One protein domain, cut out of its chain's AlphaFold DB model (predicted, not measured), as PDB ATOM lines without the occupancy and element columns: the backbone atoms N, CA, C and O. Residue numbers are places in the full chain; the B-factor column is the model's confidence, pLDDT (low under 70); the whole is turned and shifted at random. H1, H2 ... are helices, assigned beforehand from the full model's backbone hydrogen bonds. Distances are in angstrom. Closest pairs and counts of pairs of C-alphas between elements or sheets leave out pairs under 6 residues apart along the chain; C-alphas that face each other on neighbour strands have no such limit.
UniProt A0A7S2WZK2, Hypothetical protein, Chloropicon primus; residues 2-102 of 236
ATOM      1  N   ARG A   2     -15.482 -23.144 -49.931       64.38
ATOM      2  CA  ARG A   2     -16.642 -22.247 -50.140       64.38
ATOM      3  C   ARG A   2     -17.781 -23.058 -50.753       64.38
ATOM      4  O   ARG A   2     -17.546 -23.756 -51.734       64.38
ATOM      5  N   LEU A   3     -18.968 -22.991 -50.157       63.34
ATOM      6  CA  LEU A   3     -20.162 -23.637 -50.691       63.34
ATOM      7  C   LEU A   3     -20.858 -22.630 -51.603       63.34
ATOM      8  O   LEU A   3     -21.273 -21.574 -51.135       63.34
ATOM      9  N   VAL A   4     -20.957 -22.940 -52.893       61.22
ATOM     10  CA  VAL A   4     -21.797 -22.170 -53.814       61.22
ATOM     11  C   VAL A   4     -23.145 -22.868 -53.857       61.22
ATOM     12  O   VAL A   4     -23.289 -23.921 -54.473       61.22
ATOM     13  N   THR A   5     -24.120 -22.310 -53.153       58.88
ATOM     14  CA  THR A   5     -25.514 -22.741 -53.233       58.88
ATOM     15  C   THR A   5     -26.352 -21.611 -53.811       58.88
ATOM     16  O   THR A   5     -26.158 -20.441 -53.485       58.88
ATOM     17  N   ASP A   6     -27.301 -21.960 -54.674       62.66
ATOM     18  CA  ASP A   6     -28.316 -21.023 -55.147       62.66
ATOM     19  C   ASP A   6     -29.544 -21.122 -54.235       62.66
ATOM     20  O   ASP A   6     -30.509 -21.826 -54.530       62.66
ATOM     21  N   LEU A   7     -29.436 -20.491 -53.064       63.72
ATOM     22  CA  LEU A   7     -30.494 -20.398 -52.050       63.72
ATOM     23  C   LEU A   7     -31.256 -19.072 -52.175       63.72
ATOM     24  O   LEU A   7     -31.584 -18.444 -51.170       63.72
ATOM     25  N   THR A   8     -31.480 -18.598 -53.400       65.31
ATOM     26  CA  THR A   8     -32.325 -17.421 -53.621       65.31
ATOM     27  C   THR A   8     -33.754 -17.705 -53.148       65.31
ATOM     28  O   THR A   8     -34.248 -18.828 -53.264       65.31
ATOM     29  N   GLU A   9     -34.415 -16.686 -52.590       65.56
ATOM     30  CA  GLU A   9     -35.777 -16.819 -52.051       65.56
ATOM     31  C   GLU A   9     -36.740 -17.356 -53.111       65.56
ATOM     32  O   GLU A   9     -37.497 -18.284 -52.835       65.56
ATOM     33  N   ASP A  10     -36.636 -16.851 -54.344       67.75
ATOM     34  CA  ASP A  10     -37.509 -17.252 -55.445       67.75
ATOM     35  C   ASP A  10     -37.402 -18.749 -55.763       67.75
ATOM     36  O   ASP A  10     -38.426 -19.428 -55.863       67.75
ATOM     37  N   ARG A  11     -36.177 -19.295 -55.820       70.94
ATOM     38  CA  ARG A  11     -35.961 -20.727 -56.073       70.94
ATOM     39  C   ARG A  11     -36.470 -21.613 -54.951       70.94
ATOM     40  O   ARG A  11     -36.892 -22.736 -55.222       70.94
ATOM     41  N   LEU A  12     -36.413 -21.143 -53.706       73.38
ATOM     42  CA  LEU A  12     -36.911 -21.916 -52.574       73.38
ATOM     43  C   LEU A  12     -38.427 -22.094 -52.651       73.38
ATOM     44  O   LEU A  12     -38.894 -23.184 -52.348       73.38
ATOM     45  N   PHE A  13     -39.177 -21.100 -53.129       76.25
ATOM     46  CA  PHE A  13     -40.616 -21.252 -53.364       76.25
ATOM     47  C   PHE A  13     -40.949 -22.109 -54.598       76.25
ATOM     48  O   PHE A  13     -41.941 -22.833 -54.570       76.25
ATOM     49  N   ASP A  14     -40.115 -22.095 -55.646       79.12
ATOM     50  CA  ASP A  14     -40.360 -22.880 -56.869       79.12
ATOM     51  C   ASP A  14     -39.980 -24.362 -56.728       79.12
ATOM     52  O   ASP A  14     -40.676 -25.257 -57.213       79.12
ATOM     53  N   ARG A  15     -38.840 -24.645 -56.087       73.44
ATOM     54  CA  ARG A  15     -38.301 -25.999 -55.941       73.44
ATOM     55  C   ARG A  15     -37.521 -26.129 -54.641       73.44
ATOM     56  O   ARG A  15     -36.302 -25.985 -54.620       73.44
ATOM     57  N   VAL A  16     -38.221 -26.498 -53.572       65.31
ATOM     58  CA  VAL A  16     -37.622 -26.735 -52.251       65.31
ATOM     59  C   VAL A  16     -36.655 -27.931 -52.316       65.31
ATOM     60  O   VAL A  16     -37.110 -29.075 -52.452       65.31
ATOM     61  N   PRO A  17     -35.326 -27.747 -52.190       70.12
ATOM     62  CA  PRO A  17     -34.434 -28.873 -51.924       70.12
ATOM     63  C   PRO A  17     -34.824 -29.463 -50.564       70.12
ATOM     64  O   PRO A  17     -35.278 -28.720 -49.702       70.12
ATOM     65  N   ARG A  18     -34.655 -30.766 -50.325       81.50
ATOM     66  CA  ARG A  18     -34.853 -31.360 -48.987       81.50
ATOM     67  C   ARG A  18     -33.497 -31.682 -48.380       81.50
ATOM     68  O   ARG A  18     -32.858 -32.645 -48.795       81.50
ATOM     69  N   PHE A  19     -33.059 -30.883 -47.413       89.56
ATOM     70  CA  PHE A  19     -31.792 -31.116 -46.726       89.56
ATOM     71  C   PHE A  19     -32.025 -31.900 -45.437       89.56
ATOM     72  O   PHE A  19     -32.919 -31.606 -44.642       89.56
ATOM     73  N   THR A  20     -31.217 -32.934 -45.231       92.88
ATOM     74  CA  THR A  20     -31.267 -33.741 -44.011       92.88
ATOM     75  C   THR A  20     -30.566 -33.016 -42.868       92.88
ATOM     76  O   THR A  20     -29.729 -32.146 -43.089       92.88
ATOM     77  N   PHE A  21     -30.841 -33.419 -41.627       94.94
ATOM     78  CA  PHE A  21     -30.080 -32.936 -40.469       94.94
ATOM     79  C   PHE A  21     -28.559 -33.106 -40.652       94.94
ATOM     80  O   PHE A  21     -27.799 -32.188 -40.364       94.94
ATOM     81  N   GLY A  22     -28.123 -34.245 -41.208       94.69
ATOM     82  CA  GLY A  22     -26.708 -34.502 -41.489       94.69
ATOM     83  C   GLY A  22     -26.101 -33.525 -42.497       94.69
ATOM     84  O   GLY A  22     -24.939 -33.160 -42.356       94.69
ATOM     85  N   TRP A  23     -26.887 -33.036 -43.462       92.81
ATOM     86  CA  TRP A  23     -26.428 -31.992 -44.376       92.81
ATOM     87  C   TRP A  23     -26.139 -30.680 -43.639       92.81
ATOM     88  O   TRP A  23     -25.095 -30.083 -43.873       92.81
ATOM     89  N   PHE A  24     -27.003 -30.258 -42.708       93.69
ATOM     90  CA  PHE A  24     -26.769 -29.037 -41.922       93.69
ATOM     91  C   PHE A  24     -25.504 -29.136 -41.068       93.69
ATOM     92  O   PHE A  24     -24.719 -28.191 -41.048       93.69
ATOM     93  N   VAL A  25     -25.290 -30.284 -40.419       95.12
ATOM     94  CA  VAL A  25     -24.075 -30.564 -39.637       95.12
ATOM     95  C   VAL A  25     -22.844 -30.494 -40.542       95.12
ATOM     96  O   VAL A  25     -21.931 -29.713 -40.287       95.12
ATOM     97  N   TRP A  26     -22.868 -31.219 -41.665       93.25
ATOM     98  CA  TRP A  26     -21.769 -31.227 -42.629       93.25
ATOM     99  C   TRP A  26     -21.447 -29.825 -43.156       93.25
ATOM    100  O   TRP A  26     -20.276 -29.446 -43.202       93.25
ATOM    101  N   VAL A  27     -22.460 -29.031 -43.520       90.81
ATOM    102  CA  VAL A  27     -22.246 -27.664 -44.009       90.81
ATOM    103  C   VAL A  27     -21.664 -26.764 -42.919       90.81
ATOM    104  O   VAL A  27     -20.720 -26.018 -43.180       90.81
ATOM    105  N   PHE A  28     -22.210 -26.832 -41.705       91.56
ATOM    106  CA  PHE A  28     -21.770 -26.009 -40.583       91.56
ATOM    107  C   PHE A  28     -20.305 -26.279 -40.208       91.56
ATOM    108  O   PHE A  28     -19.577 -25.330 -39.919       91.56
ATOM    109  N   GLU A  29     -19.876 -27.543 -40.244       91.81
ATOM    110  CA  GLU A  29     -18.519 -27.974 -39.882       91.81
ATOM    111  C   GLU A  29     -17.505 -27.810 -41.027       91.81
ATOM    112  O   GLU A  29     -16.334 -27.515 -40.789       91.81
ATOM    113  N   SER A  30     -17.934 -27.970 -42.285       89.75
ATOM    114  CA  SER A  30     -17.018 -28.034 -43.438       89.75
ATOM    115  C   SER A  30     -16.750 -26.682 -44.115       89.75
ATOM    116  O   SER A  30     -15.794 -26.544 -44.896       89.75
ATOM    117  N   PHE A  31     -17.584 -25.668 -43.867       87.00
ATOM    118  CA  PHE A  31     -17.528 -24.392 -44.585       87.00
ATOM    119  C   PHE A  31     -17.410 -23.190 -43.651       87.00
ATOM    120  O   PHE A  31     -18.029 -23.120 -42.594       87.00
ATOM    121  N   ARG A  32     -16.624 -22.193 -44.082       84.25
ATOM    122  CA  ARG A  32     -16.538 -20.909 -43.372       84.25
ATOM    123  C   ARG A  32     -17.850 -20.149 -43.539       84.25
ATOM    124  O   ARG A  32     -18.292 -19.946 -44.670       84.25
ATOM    125  N   ARG A  33     -18.404 -19.687 -42.420       86.31
ATOM    126  CA  ARG A  33     -19.629 -18.883 -42.357       86.31
ATOM    127  C   ARG A  33     -19.339 -17.468 -41.875       86.31
ATOM    128  O   ARG A  33     -18.321 -17.232 -41.223       86.31
ATOM    129  N   ARG A  34     -20.225 -16.538 -42.218       84.94
ATOM    130  CA  ARG A  34     -20.278 -15.199 -41.626       84.94
ATOM    131  C   ARG A  34     -21.427 -15.128 -40.630       84.94
ATOM    132  O   ARG A  34     -22.543 -15.536 -40.946       84.94
ATOM    133  N   GLU A  35     -21.142 -14.570 -39.461       82.75
ATOM    134  CA  GLU A  35     -22.156 -14.333 -38.440       82.75
ATOM    135  C   GLU A  35     -23.227 -13.356 -38.945       82.75
ATOM    136  O   GLU A  35     -22.941 -12.400 -39.671       82.75
ATOM    137  N   GLY A  36     -24.475 -13.600 -38.543       79.19
ATOM    138  CA  GLY A  36     -25.604 -12.716 -38.822       79.19
ATOM    139  C   GLY A  36     -26.235 -12.890 -40.208       79.19
ATOM    140  O   GLY A  36     -26.475 -14.007 -40.678       79.19
ATOM    141  N   SER A  37     -26.582 -11.761 -40.830       74.69
ATOM    142  CA  SER A  37     -27.350 -11.676 -42.076       74.69
ATOM    143  C   SER A  37     -26.635 -10.802 -43.104       74.69
ATOM    144  O   SER A  37     -25.990  -9.828 -42.708       74.69
ATOM    145  N   PRO A  38     -26.753 -11.098 -44.415       70.56
ATOM    146  CA  PRO A  38     -26.294 -10.175 -45.446       70.56
ATOM    147  C   PRO A  38     -26.980  -8.810 -45.284       70.56
ATOM    148  O   PRO A  38     -28.129  -8.725 -44.839       70.56
ATOM    149  N   SER A  39     -26.262  -7.738 -45.637       60.25
ATOM    150  CA  SER A  39     -26.712  -6.344 -45.487       60.25
ATOM    151  C   SER A  39     -27.859  -5.965 -46.429       60.25
ATOM    152  O   SER A  39     -28.530  -4.958 -46.208       60.25
ATOM    153  N   TYR A  40     -28.108  -6.771 -47.461       56.41
ATOM    154  CA  TYR A  40     -29.240  -6.643 -48.368       56.41
ATOM    155  C   TYR A  40     -29.842  -8.029 -48.639       56.41
ATOM    156  O   TYR A  40     -29.128  -9.028 -48.715       56.41
ATOM    157  N   VAL A  41     -31.168  -8.101 -48.770       53.62
ATOM    158  CA  VAL A  41     -31.883  -9.334 -49.137       53.62
ATOM    159  C   VAL A  41     -31.403  -9.757 -50.532       53.62
ATOM    160  O   VAL A  41     -31.414  -8.932 -51.442       53.62
ATOM    161  N   ARG A  42     -30.924 -11.001 -50.709       56.38
ATOM    162  CA  ARG A  42     -30.331 -11.503 -51.970       56.38
ATOM    163  C   ARG A  42     -31.359 -11.507 -53.119       56.38
ATOM    164  O   ARG A  42     -31.892 -12.555 -53.457       56.38
ATOM    165  N   PHE A  43     -31.634 -10.358 -53.735       41.91
ATOM    166  CA  PHE A  43     -32.575 -10.267 -54.857       41.91
ATOM    167  C   PHE A  43     -31.919 -10.417 -56.233       41.91
ATOM    168  O   PHE A  43     -32.638 -10.563 -57.214       41.91
ATOM    169  N   SER A  44     -30.585 -10.368 -56.357       44.84
ATOM    170  CA  SER A  44     -30.002 -10.278 -57.709       44.84
ATOM    171  C   SER A  44     -28.539 -10.683 -57.899       44.84
ATOM    172  O   SER A  44     -28.095 -10.723 -59.044       44.84
ATOM    173  N   LYS A  45     -27.763 -11.010 -56.853       48.72
ATOM    174  CA  LYS A  45     -26.381 -11.500 -57.030       48.72
ATOM    175  C   LYS A  45     -26.036 -12.616 -56.039       48.72
ATOM    176  O   LYS A  45     -26.306 -12.459 -54.848       48.72
ATOM    177  N   PRO A  46     -25.424 -13.729 -56.488       51.62
ATOM    178  CA  PRO A  46     -24.911 -14.744 -55.582       51.62
ATOM    179  C   PRO A  46     -23.758 -14.148 -54.769       51.62
ATOM    180  O   PRO A  46     -22.663 -13.919 -55.282       51.62
ATOM    181  N   GLU A  47     -23.992 -13.877 -53.487       56.09
ATOM    182  CA  GLU A  47     -22.885 -13.625 -52.573       56.09
ATOM    183  C   GLU A  47     -22.106 -14.919 -52.337       56.09
ATOM    184  O   GLU A  47     -22.668 -15.990 -52.108       56.09
ATOM    185  N   VAL A  48     -20.781 -14.790 -52.357       61.47
ATOM    186  CA  VAL A  48     -19.806 -15.889 -52.267       61.47
ATOM    187  C   VAL A  48     -19.691 -16.461 -50.837       61.47
ATOM    188  O   VAL A  48     -18.878 -17.350 -50.574       61.47
ATOM    189  N   TRP A  49     -20.478 -15.937 -49.894       71.31
ATOM    190  CA  TRP A  49     -20.428 -16.283 -48.477       71.31
ATOM    191  C   TRP A  49     -21.722 -16.944 -48.023       71.31
ATOM    192  O   TRP A  49     -22.807 -16.529 -48.416       71.31
ATOM    193  N   LEU A  50     -21.582 -17.960 -47.175       79.69
ATOM    194  CA  LEU A  50     -22.677 -18.558 -46.425       79.69
ATOM    195  C   LEU A  50     -22.830 -17.788 -45.110       79.69
ATOM    196  O   LEU A  50     -21.856 -17.667 -44.362       79.69
ATOM    197  N   PHE A  51     -24.021 -17.273 -44.832       83.69
ATOM    198  CA  PHE A  51     -24.349 -16.643 -43.559       83.69
ATOM    199  C   PHE A  51     -25.098 -17.607 -42.647       83.69
ATOM    200  O   PHE A  51     -25.765 -18.541 -43.093       83.69
ATOM    201  N   ASP A  52     -25.034 -17.348 -41.349       86.56
ATOM    202  CA  ASP A  52     -25.766 -18.121 -40.345       86.56
ATOM    203  C   ASP A  52     -27.279 -18.069 -40.573       86.56
ATOM    204  O   ASP A  52     -27.980 -19.080 -40.467       86.56
ATOM    205  N   SER A  53     -27.768 -16.892 -40.961       83.81
ATOM    206  CA  SER A  53     -29.158 -16.682 -41.358       83.81
ATOM    207  C   SER A  53     -29.576 -17.506 -42.578       83.81
ATOM    208  O   SER A  53     -30.741 -17.884 -42.634       83.81
ATOM    209  N   ASP A  54     -28.670 -17.855 -43.503       84.50
ATOM    210  CA  ASP A  54     -29.001 -18.713 -44.651       84.50
ATOM    211  C   ASP A  54     -29.323 -20.143 -44.178       84.50
ATOM    212  O   ASP A  54     -30.305 -20.747 -44.610       84.50
ATOM    213  N   LEU A  55     -28.532 -20.686 -43.241       88.56
ATOM    214  CA  LEU A  55     -28.782 -22.017 -42.670       88.56
ATOM    215  C   LEU A  55     -30.072 -22.051 -41.852       88.56
ATOM    216  O   LEU A  55     -30.862 -22.986 -41.994       88.56
ATOM    217  N   LEU A  56     -30.304 -21.025 -41.028       90.00
ATOM    218  CA  LEU A  56     -31.553 -20.887 -40.282       90.00
ATOM    219  C   LEU A  56     -32.758 -20.765 -41.216       90.00
ATOM    220  O   LEU A  56     -33.767 -21.430 -40.992       90.00
ATOM    221  N   PHE A  57     -32.649 -19.942 -42.262       89.31
ATOM    222  CA  PHE A  57     -33.704 -19.748 -43.249       89.31
ATOM    223  C   PHE A  57     -34.101 -21.087 -43.864       89.31
ATOM    224  O   PHE A  57     -35.265 -21.471 -43.817       89.31
ATOM    225  N   VAL A  58     -33.131 -21.835 -44.389       89.88
ATOM    226  CA  VAL A  58     -33.400 -23.103 -45.071       89.88
ATOM    227  C   VAL A  58     -33.945 -24.159 -44.108       89.88
ATOM    228  O   VAL A  58     -34.897 -24.858 -44.450       89.88
ATOM    229  N   ALA A  59     -33.395 -24.261 -42.893       93.06
ATOM    230  CA  ALA A  59     -33.897 -25.193 -41.886       93.06
ATOM    231  C   ALA A  59     -35.353 -24.883 -41.501       93.06
ATOM    232  O   ALA A  59     -36.175 -25.797 -41.422       93.06
ATOM    233  N   ALA A  60     -35.689 -23.604 -41.317       93.62
ATOM    234  CA  ALA A  60     -37.041 -23.159 -41.001       93.62
ATOM    235  C   ALA A  60     -38.021 -23.337 -42.162       93.62
ATOM    236  O   ALA A  60     -39.129 -23.824 -41.946       93.62
ATOM    237  N   PHE A  61     -37.603 -23.008 -43.385       92.12
ATOM    238  CA  PHE A  61     -38.421 -23.158 -44.588       92.12
ATOM    239  C   PHE A  61     -38.776 -24.619 -44.886       92.12
ATOM    240  O   PHE A  61     -39.794 -24.881 -45.507       92.12
ATOM    241  N   GLN A  62     -37.942 -25.567 -44.445       91.62
ATOM    242  CA  GLN A  62     -38.181 -27.011 -44.565       91.62
ATOM    243  C   GLN A  62     -38.869 -27.626 -43.339       91.62
ATOM    244  O   GLN A  62     -39.122 -28.833 -43.321       91.62
ATOM    245  N   GLY A  63     -39.094 -26.842 -42.280       94.31
ATOM    246  CA  GLY A  63     -39.680 -27.339 -41.039       94.31
ATOM    247  C   GLY A  63     -38.743 -28.251 -40.255       94.31
ATOM    248  O   GLY A  63     -39.192 -29.022 -39.411       94.31
ATOM    249  N   ASN A  64     -37.436 -28.194 -40.523       95.00
ATOM    250  CA  ASN A  64     -36.444 -29.026 -39.860       95.00
ATOM    251  C   ASN A  64     -36.123 -28.458 -38.470       95.00
ATOM    252  O   ASN A  64     -35.048 -27.906 -38.223       95.00
ATOM    253  N   LEU A  65     -37.076 -28.603 -37.544       95.88
ATOM    254  CA  LEU A  65     -36.973 -28.094 -36.177       95.88
ATOM    255  C   LEU A  65     -35.755 -28.663 -35.435       95.88
ATOM    256  O   LEU A  65     -35.139 -27.973 -34.623       95.88
ATOM    257  N   ARG A  66     -35.365 -29.907 -35.741       96.69
ATOM    258  CA  ARG A  66     -34.151 -30.527 -35.196       96.69
ATOM    259  C   ARG A  66     -32.894 -29.770 -35.624       96.69
ATOM    260  O   ARG A  66     -32.058 -29.474 -34.774       96.69
ATOM    261  N   ALA A  67     -32.760 -29.461 -36.914       95.94
ATOM    262  CA  ALA A  67     -31.629 -28.686 -37.417       95.94
ATOM    263  C   ALA A  67     -31.630 -27.268 -36.840       95.94
ATOM    264  O   ALA A  67     -30.585 -26.805 -36.396       95.94
ATOM    265  N   LEU A  68     -32.794 -26.618 -36.757       94.44
ATOM    266  CA  LEU A  68     -32.929 -25.297 -36.140       94.44
ATOM    267  C   LEU A  68     -32.456 -25.267 -34.685       94.44
ATOM    268  O   LEU A  68     -31.591 -24.467 -34.342       94.44
ATOM    269  N   LYS A  69     -32.984 -26.159 -33.837       95.25
ATOM    270  CA  LYS A  69     -32.587 -26.244 -32.422       95.25
ATOM    271  C   LYS A  69     -31.092 -26.512 -32.274       95.25
ATOM    272  O   LYS A  69     -30.450 -25.929 -31.408       95.25
ATOM    273  N   TRP A  70     -30.533 -27.364 -33.135       96.88
ATOM    274  CA  TRP A  70     -29.100 -27.633 -33.144       96.88
ATOM    275  C   TRP A  70     -28.278 -26.401 -33.538       96.88
ATOM    276  O   TRP A  70     -27.358 -26.059 -32.805       96.88
ATOM    277  N   LEU A  71     -28.638 -25.705 -34.626       94.06
ATOM    278  CA  LEU A  71     -27.967 -24.478 -35.083       94.06
ATOM    279  C   LEU A  71     -27.986 -23.395 -33.994       94.06
ATOM    280  O   LEU A  71     -26.954 -22.785 -33.721       94.06
ATOM    281  N   VAL A  72     -29.127 -23.205 -33.324       92.56
ATOM    282  CA  VAL A  72     -29.238 -22.289 -32.175       92.56
ATOM    283  C   VAL A  72     -28.361 -22.733 -31.008       92.56
ATOM    284  O   VAL A  72     -27.686 -21.907 -30.399       92.56
ATOM    285  N   GLY A  73     -28.298 -24.038 -30.734       94.19
ATOM    286  CA  GLY A  73     -27.393 -24.615 -29.736       94.19
ATOM    287  C   GLY A  73     -25.908 -24.395 -30.042       94.19
ATOM    288  O   GLY A  73     -25.102 -24.386 -29.118       94.19
ATOM    289  N   GLN A  74     -25.542 -24.153 -31.306       93.25
ATOM    290  CA  GLN A  74     -24.185 -23.750 -31.693       93.25
ATOM    291  C   GLN A  74     -23.912 -22.244 -31.502       93.25
ATOM    292  O   GLN A  74     -22.850 -21.757 -31.885       93.25
ATOM    293  N   GLY A  75     -24.864 -21.487 -30.950       89.44
ATOM    294  CA  GLY A  75     -24.746 -20.046 -30.719       89.44
ATOM    295  C   GLY A  75     -25.266 -19.169 -31.860       89.44
ATOM    296  O   GLY A  75     -25.173 -17.943 -31.765       89.44
ATOM    297  N   ILE A  76     -25.849 -19.748 -32.918       88.81
ATOM    298  CA  ILE A  76     -26.483 -18.955 -33.977       88.81
ATOM    299  C   ILE A  76     -27.771 -18.316 -33.440       88.81
ATOM    300  O   ILE A  76     -28.678 -18.997 -32.968       88.81
ATOM    301  N   ARG A  77     -27.899 -16.992 -33.578       83.62
ATOM    302  CA  ARG A  77     -29.094 -16.254 -33.141       83.62
ATOM    303  C   ARG A  77     -30.187 -16.263 -34.215       83.62
ATOM    304  O   ARG A  77     -29.986 -15.732 -35.308       83.62
ATOM    305  N   CYS A  78     -31.365 -16.793 -33.872       76.38
ATOM    306  CA  CYS A  78     -32.561 -16.781 -34.729       76.38
ATOM    307  C   CYS A  78     -33.050 -15.371 -35.098       76.38
ATOM    308  O   CYS A  78     -33.609 -15.194 -36.180       76.38
ATOM    309  N   ASP A  79     -32.811 -14.380 -34.235       65.19
ATOM    310  CA  ASP A  79     -33.235 -12.989 -34.429       65.19
ATOM    311  C   ASP A  79     -32.047 -12.055 -34.702       65.19
ATOM    312  O   ASP A  79     -31.846 -11.030 -34.058       65.19
ATOM    313  N   SER A  80     -31.203 -12.420 -35.669       62.06
ATOM    314  CA  SER A  80     -30.079 -11.586 -36.130       62.06
ATOM    315  C   SER A  80     -30.525 -10.338 -36.926       62.06
ATOM    316  O   SER A  80     -29.807  -9.866 -37.805       62.06
ATOM    317  N   GLY A  81     -31.713  -9.797 -36.629       62.25
ATOM    318  CA  GLY A  81     -32.261  -8.557 -37.189       62.25
ATOM    319  C   GLY A  81     -32.996  -8.694 -38.526       62.25
ATOM    320  O   GLY A  81     -33.631  -7.738 -38.961       62.25
ATOM    321  N   SER A  82     -32.949  -9.857 -39.185       69.31
ATOM    322  CA  SER A  82     -33.577 -10.067 -40.503       69.31
ATOM    323  C   SER A  82     -34.871 -10.886 -40.478       69.31
ATOM    324  O   SER A  82     -35.487 -11.086 -41.530       69.31
ATOM    325  N   TRP A  83     -35.267 -11.403 -39.306       83.38
ATOM    326  CA  TRP A  83     -36.402 -12.324 -39.127       83.38
ATOM    327  C   TRP A  83     -36.384 -13.505 -40.112       83.38
ATOM    328  O   TRP A  83     -37.427 -14.061 -40.454       83.38
ATOM    329  N   ALA A  84     -35.198 -13.874 -40.613       81.88
ATOM    330  CA  ALA A  84     -35.040 -14.854 -41.683       81.88
ATOM    331  C   ALA A  84     -35.627 -16.211 -41.294       81.88
ATOM    332  O   ALA A  84     -36.375 -16.798 -42.069       81.88
ATOM    333  N   CYS A  85     -35.360 -16.665 -40.069       88.38
ATOM    334  CA  CYS A  85     -35.889 -17.920 -39.548       88.38
ATOM    335  C   CYS A  85     -37.426 -17.911 -39.462       88.38
ATOM    336  O   CYS A  85     -38.087 -18.829 -39.945       88.38
ATOM    337  N   SER A  86     -38.021 -16.877 -38.866       91.94
ATOM    338  CA  SER A  86     -39.467 -16.831 -38.618       91.94
ATOM    339  C   SER A  86     -40.279 -16.605 -39.891       91.94
ATOM    340  O   SER A  86     -41.291 -17.276 -40.100       91.94
ATOM    341  N   ARG A  87     -39.829 -15.722 -40.794       92.06
ATOM    342  CA  ARG A  87     -40.495 -15.534 -42.095       92.06
ATOM    343  C   ARG A  87     -40.367 -16.773 -42.983       92.06
ATOM    344  O   ARG A  87     -41.307 -17.090 -43.701       92.06
ATOM    345  N   ALA A  88     -39.248 -17.499 -42.901       92.00
ATOM    346  CA  ALA A  88     -39.068 -18.763 -43.606       92.00
ATOM    347  C   ALA A  88     -40.027 -19.842 -43.104       92.00
ATOM    348  O   ALA A  88     -40.677 -20.491 -43.915       92.00
ATOM    349  N   ALA A  89     -40.167 -19.999 -41.785       95.19
ATOM    350  CA  ALA A  89     -41.118 -20.943 -41.199       95.19
ATOM    351  C   ALA A  89     -42.560 -20.650 -41.643       95.19
ATOM    352  O   ALA A  89     -43.302 -21.569 -41.993       95.19
ATOM    353  N   ALA A  90     -42.935 -19.366 -41.692       96.62
ATOM    354  CA  ALA A  90     -44.229 -18.927 -42.205       96.62
ATOM    355  C   ALA A  90     -44.383 -19.263 -43.697       96.62
ATOM    356  O   ALA A  90     -45.386 -19.853 -44.097       96.62
ATOM    357  N   GLY A  91     -43.362 -18.949 -44.499       94.75
ATOM    358  CA  GLY A  91     -43.316 -19.228 -45.934       94.75
ATOM    359  C   GLY A  91     -43.290 -20.707 -46.303       94.75
ATOM    360  O   GLY A  91     -43.834 -21.047 -47.342       94.75
ATOM    361  N   GLY A  92     -42.744 -21.580 -45.455       93.62
ATOM    362  CA  GLY A  92     -42.798 -23.041 -45.606       93.62
ATOM    363  C   GLY A  92     -44.035 -23.692 -44.971       93.62
ATOM    364  O   GLY A  92     -44.309 -24.866 -45.202       93.62
ATOM    365  N   GLY A  93     -44.812 -22.942 -44.181       95.88
ATOM    366  CA  GLY A  93     -46.054 -23.427 -43.576       95.88
ATOM    367  C   GLY A  93     -45.867 -24.299 -42.333       95.88
ATOM    368  O   GLY A  93     -46.764 -25.064 -41.973       95.88
ATOM    369  N   HIS A  94     -44.716 -24.209 -41.671       96.25
ATOM    370  CA  HIS A  94     -44.325 -25.127 -40.604       96.25
ATOM    371  C   HIS A  94     -44.748 -24.624 -39.220       96.25
ATOM    372  O   HIS A  94     -43.975 -23.971 -38.520       96.25
ATOM    373  N   LEU A  95     -45.981 -24.961 -38.820       97.06
ATOM    374  CA  LEU A  95     -46.577 -24.526 -37.548       97.06
ATOM    375  C   LEU A  95     -45.738 -24.901 -36.322       97.06
ATOM    376  O   LEU A  95     -45.541 -24.057 -35.462       97.06
ATOM    377  N   GLU A  96     -45.164 -26.106 -36.279       97.12
ATOM    378  CA  GLU A  96     -44.326 -26.548 -35.151       97.12
ATOM    379  C   GLU A  96     -43.108 -25.627 -34.941       97.12
ATOM    380  O   GLU A  96     -42.704 -25.329 -33.816       97.12
ATOM    381  N   VAL A  97     -42.529 -25.122 -36.037       96.50
ATOM    382  CA  VAL A  97     -41.432 -24.150 -35.972       96.50
ATOM    383  C   VAL A  97     -41.948 -22.786 -35.518       96.50
ATOM    384  O   VAL A  97     -41.294 -22.138 -34.706       96.50
ATOM    385  N   LEU A  98     -43.111 -22.346 -36.007       96.25
ATOM    386  CA  LEU A  98     -43.726 -21.080 -35.591       96.25
ATOM    387  C   LEU A  98     -44.090 -21.076 -34.099       96.25
ATOM    388  O   LEU A  98     -43.820 -20.093 -33.416       96.25
ATOM    389  N   GLU A  99     -44.622 -22.179 -33.580       95.88
ATOM    390  CA  GLU A  99     -44.915 -22.376 -32.156       95.88
ATOM    391  C   GLU A  99     -43.637 -22.336 -31.317       95.88
ATOM    392  O   GLU A  99     -43.560 -21.625 -30.313       95.88
ATOM    393  N   TRP A 100     -42.585 -23.028 -31.761       95.69
ATOM    394  CA  TRP A 100     -41.287 -22.987 -31.091       95.69
ATOM    395  C   TRP A 100     -40.656 -21.585 -31.091       95.69
ATOM    396  O   TRP A 100     -40.019 -21.192 -30.111       95.69
ATOM    397  N   LEU A 101     -40.822 -20.814 -32.167       93.19
ATOM    398  CA  LEU A 101     -40.368 -19.422 -32.236       93.19
ATOM    399  C   LEU A 101     -41.225 -18.499 -31.361       93.19
ATOM    400  O   LEU A 101     -40.682 -17.615 -30.703       93.19
ATOM    401  N   SER A 102     -42.537 -18.731 -31.291       92.62
ATOM    402  CA  SER A 102     -43.437 -18.015 -30.382       92.62
ATOM    403  C   SER A 102     -43.014 -18.192 -28.926       92.62
ATOM    404  O   SER A 102     -42.890 -17.208 -28.202       92.62
TER     405      SER A 102
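What this domain is: This is residues 2 to 102 of the 236 residues of the protein "Hypothetical protein" of Chloropicon primus (UniProt A0A7S2WZK2). A short helix, H3, runs through the middle of a rounded body, with H5 side by side with it and H4 packed on it more lightly. H6 folds back along H5 from H5's last residues, H2 meets H4 at one end, H1 is near H3 and H5 without touching either, and a long loop, residues 31 to 51, joins H2 to H3. The printed part has 101 residues with six named helices, H1 to H6 in order along the chain, and no named strand; the class is all helix, with 52 residues in the helices. It is compact, with a radius of gyration of the C-alphas of 12.3 A, and spans 33 by 27 by 26 A.

How they stand to each other: H3, residues 52 to 61, has its centre 0.9 A from the mean of the C-alphas. H5, residues 84 to 92, touches H3 at a shallow tilt of 20 degrees, the same way; their closest C-alphas are those of Phe 61 and Gly 92, 4.5 A apart. H4, residues 65 to 73, touches H3 and forms a helical hairpin with it, at a shallow tilt of 21 degrees, opposite ways; the C-alphas of Ala 59 and Leu 68, 5.8 A apart, are the closest. H6, residues 95 to 102, forms a helical hairpin with H5, at a shallow tilt of 26 degrees, opposite ways, with the C-alphas of Ala 89 and Val 97 closest at 6.1 A. H6 and H4 are close but not clearly touching; the C-alphas of Leu 65 and Val 97 are closest at 6.0 A. H2, residues 21 to 30, and H4 only just touch, and only at their ends, with 3 pairs of C-alphas within 8 A; the closest are those of Phe 21 and Ala 67, 5.5 A apart. H1, residues 9 to 14, is near H3 and near H5, but apart from H4 and H6. Helix packing is mostly aligned, the helices that touch standing mostly at a shallow tilt. In the six helices every O i to N i+4 pair is within hydrogen-bond range.

Where its parts are: H2 and H3 each measure 14.3 A from first to last C-alpha, H4 12.1 A, H5 11.9 A, H6 10.2 A and H1 9.0 A. C-alpha 9, where H1 begins, is at (-35.777, -16.819, -52.051). H3 begins at C-alpha 52, (-25.766, -18.121, -40.345), and H6 ends at C-alpha 102, (-43.437, -18.015, -30.382).

The domain as a whole: The C-alphas farthest apart are those of Arg 2 and Ser 102, 33.6 A. The printed part has no cut. The link from H2 to H3, 21 residues, is long, and in it residues 33 to 34 pair parallel with residues 50 to 51. The mean pLDDT of the printed part is 81.9; residues 2 to 10, 16, 39 to 48 and 79 to 82 are under 70.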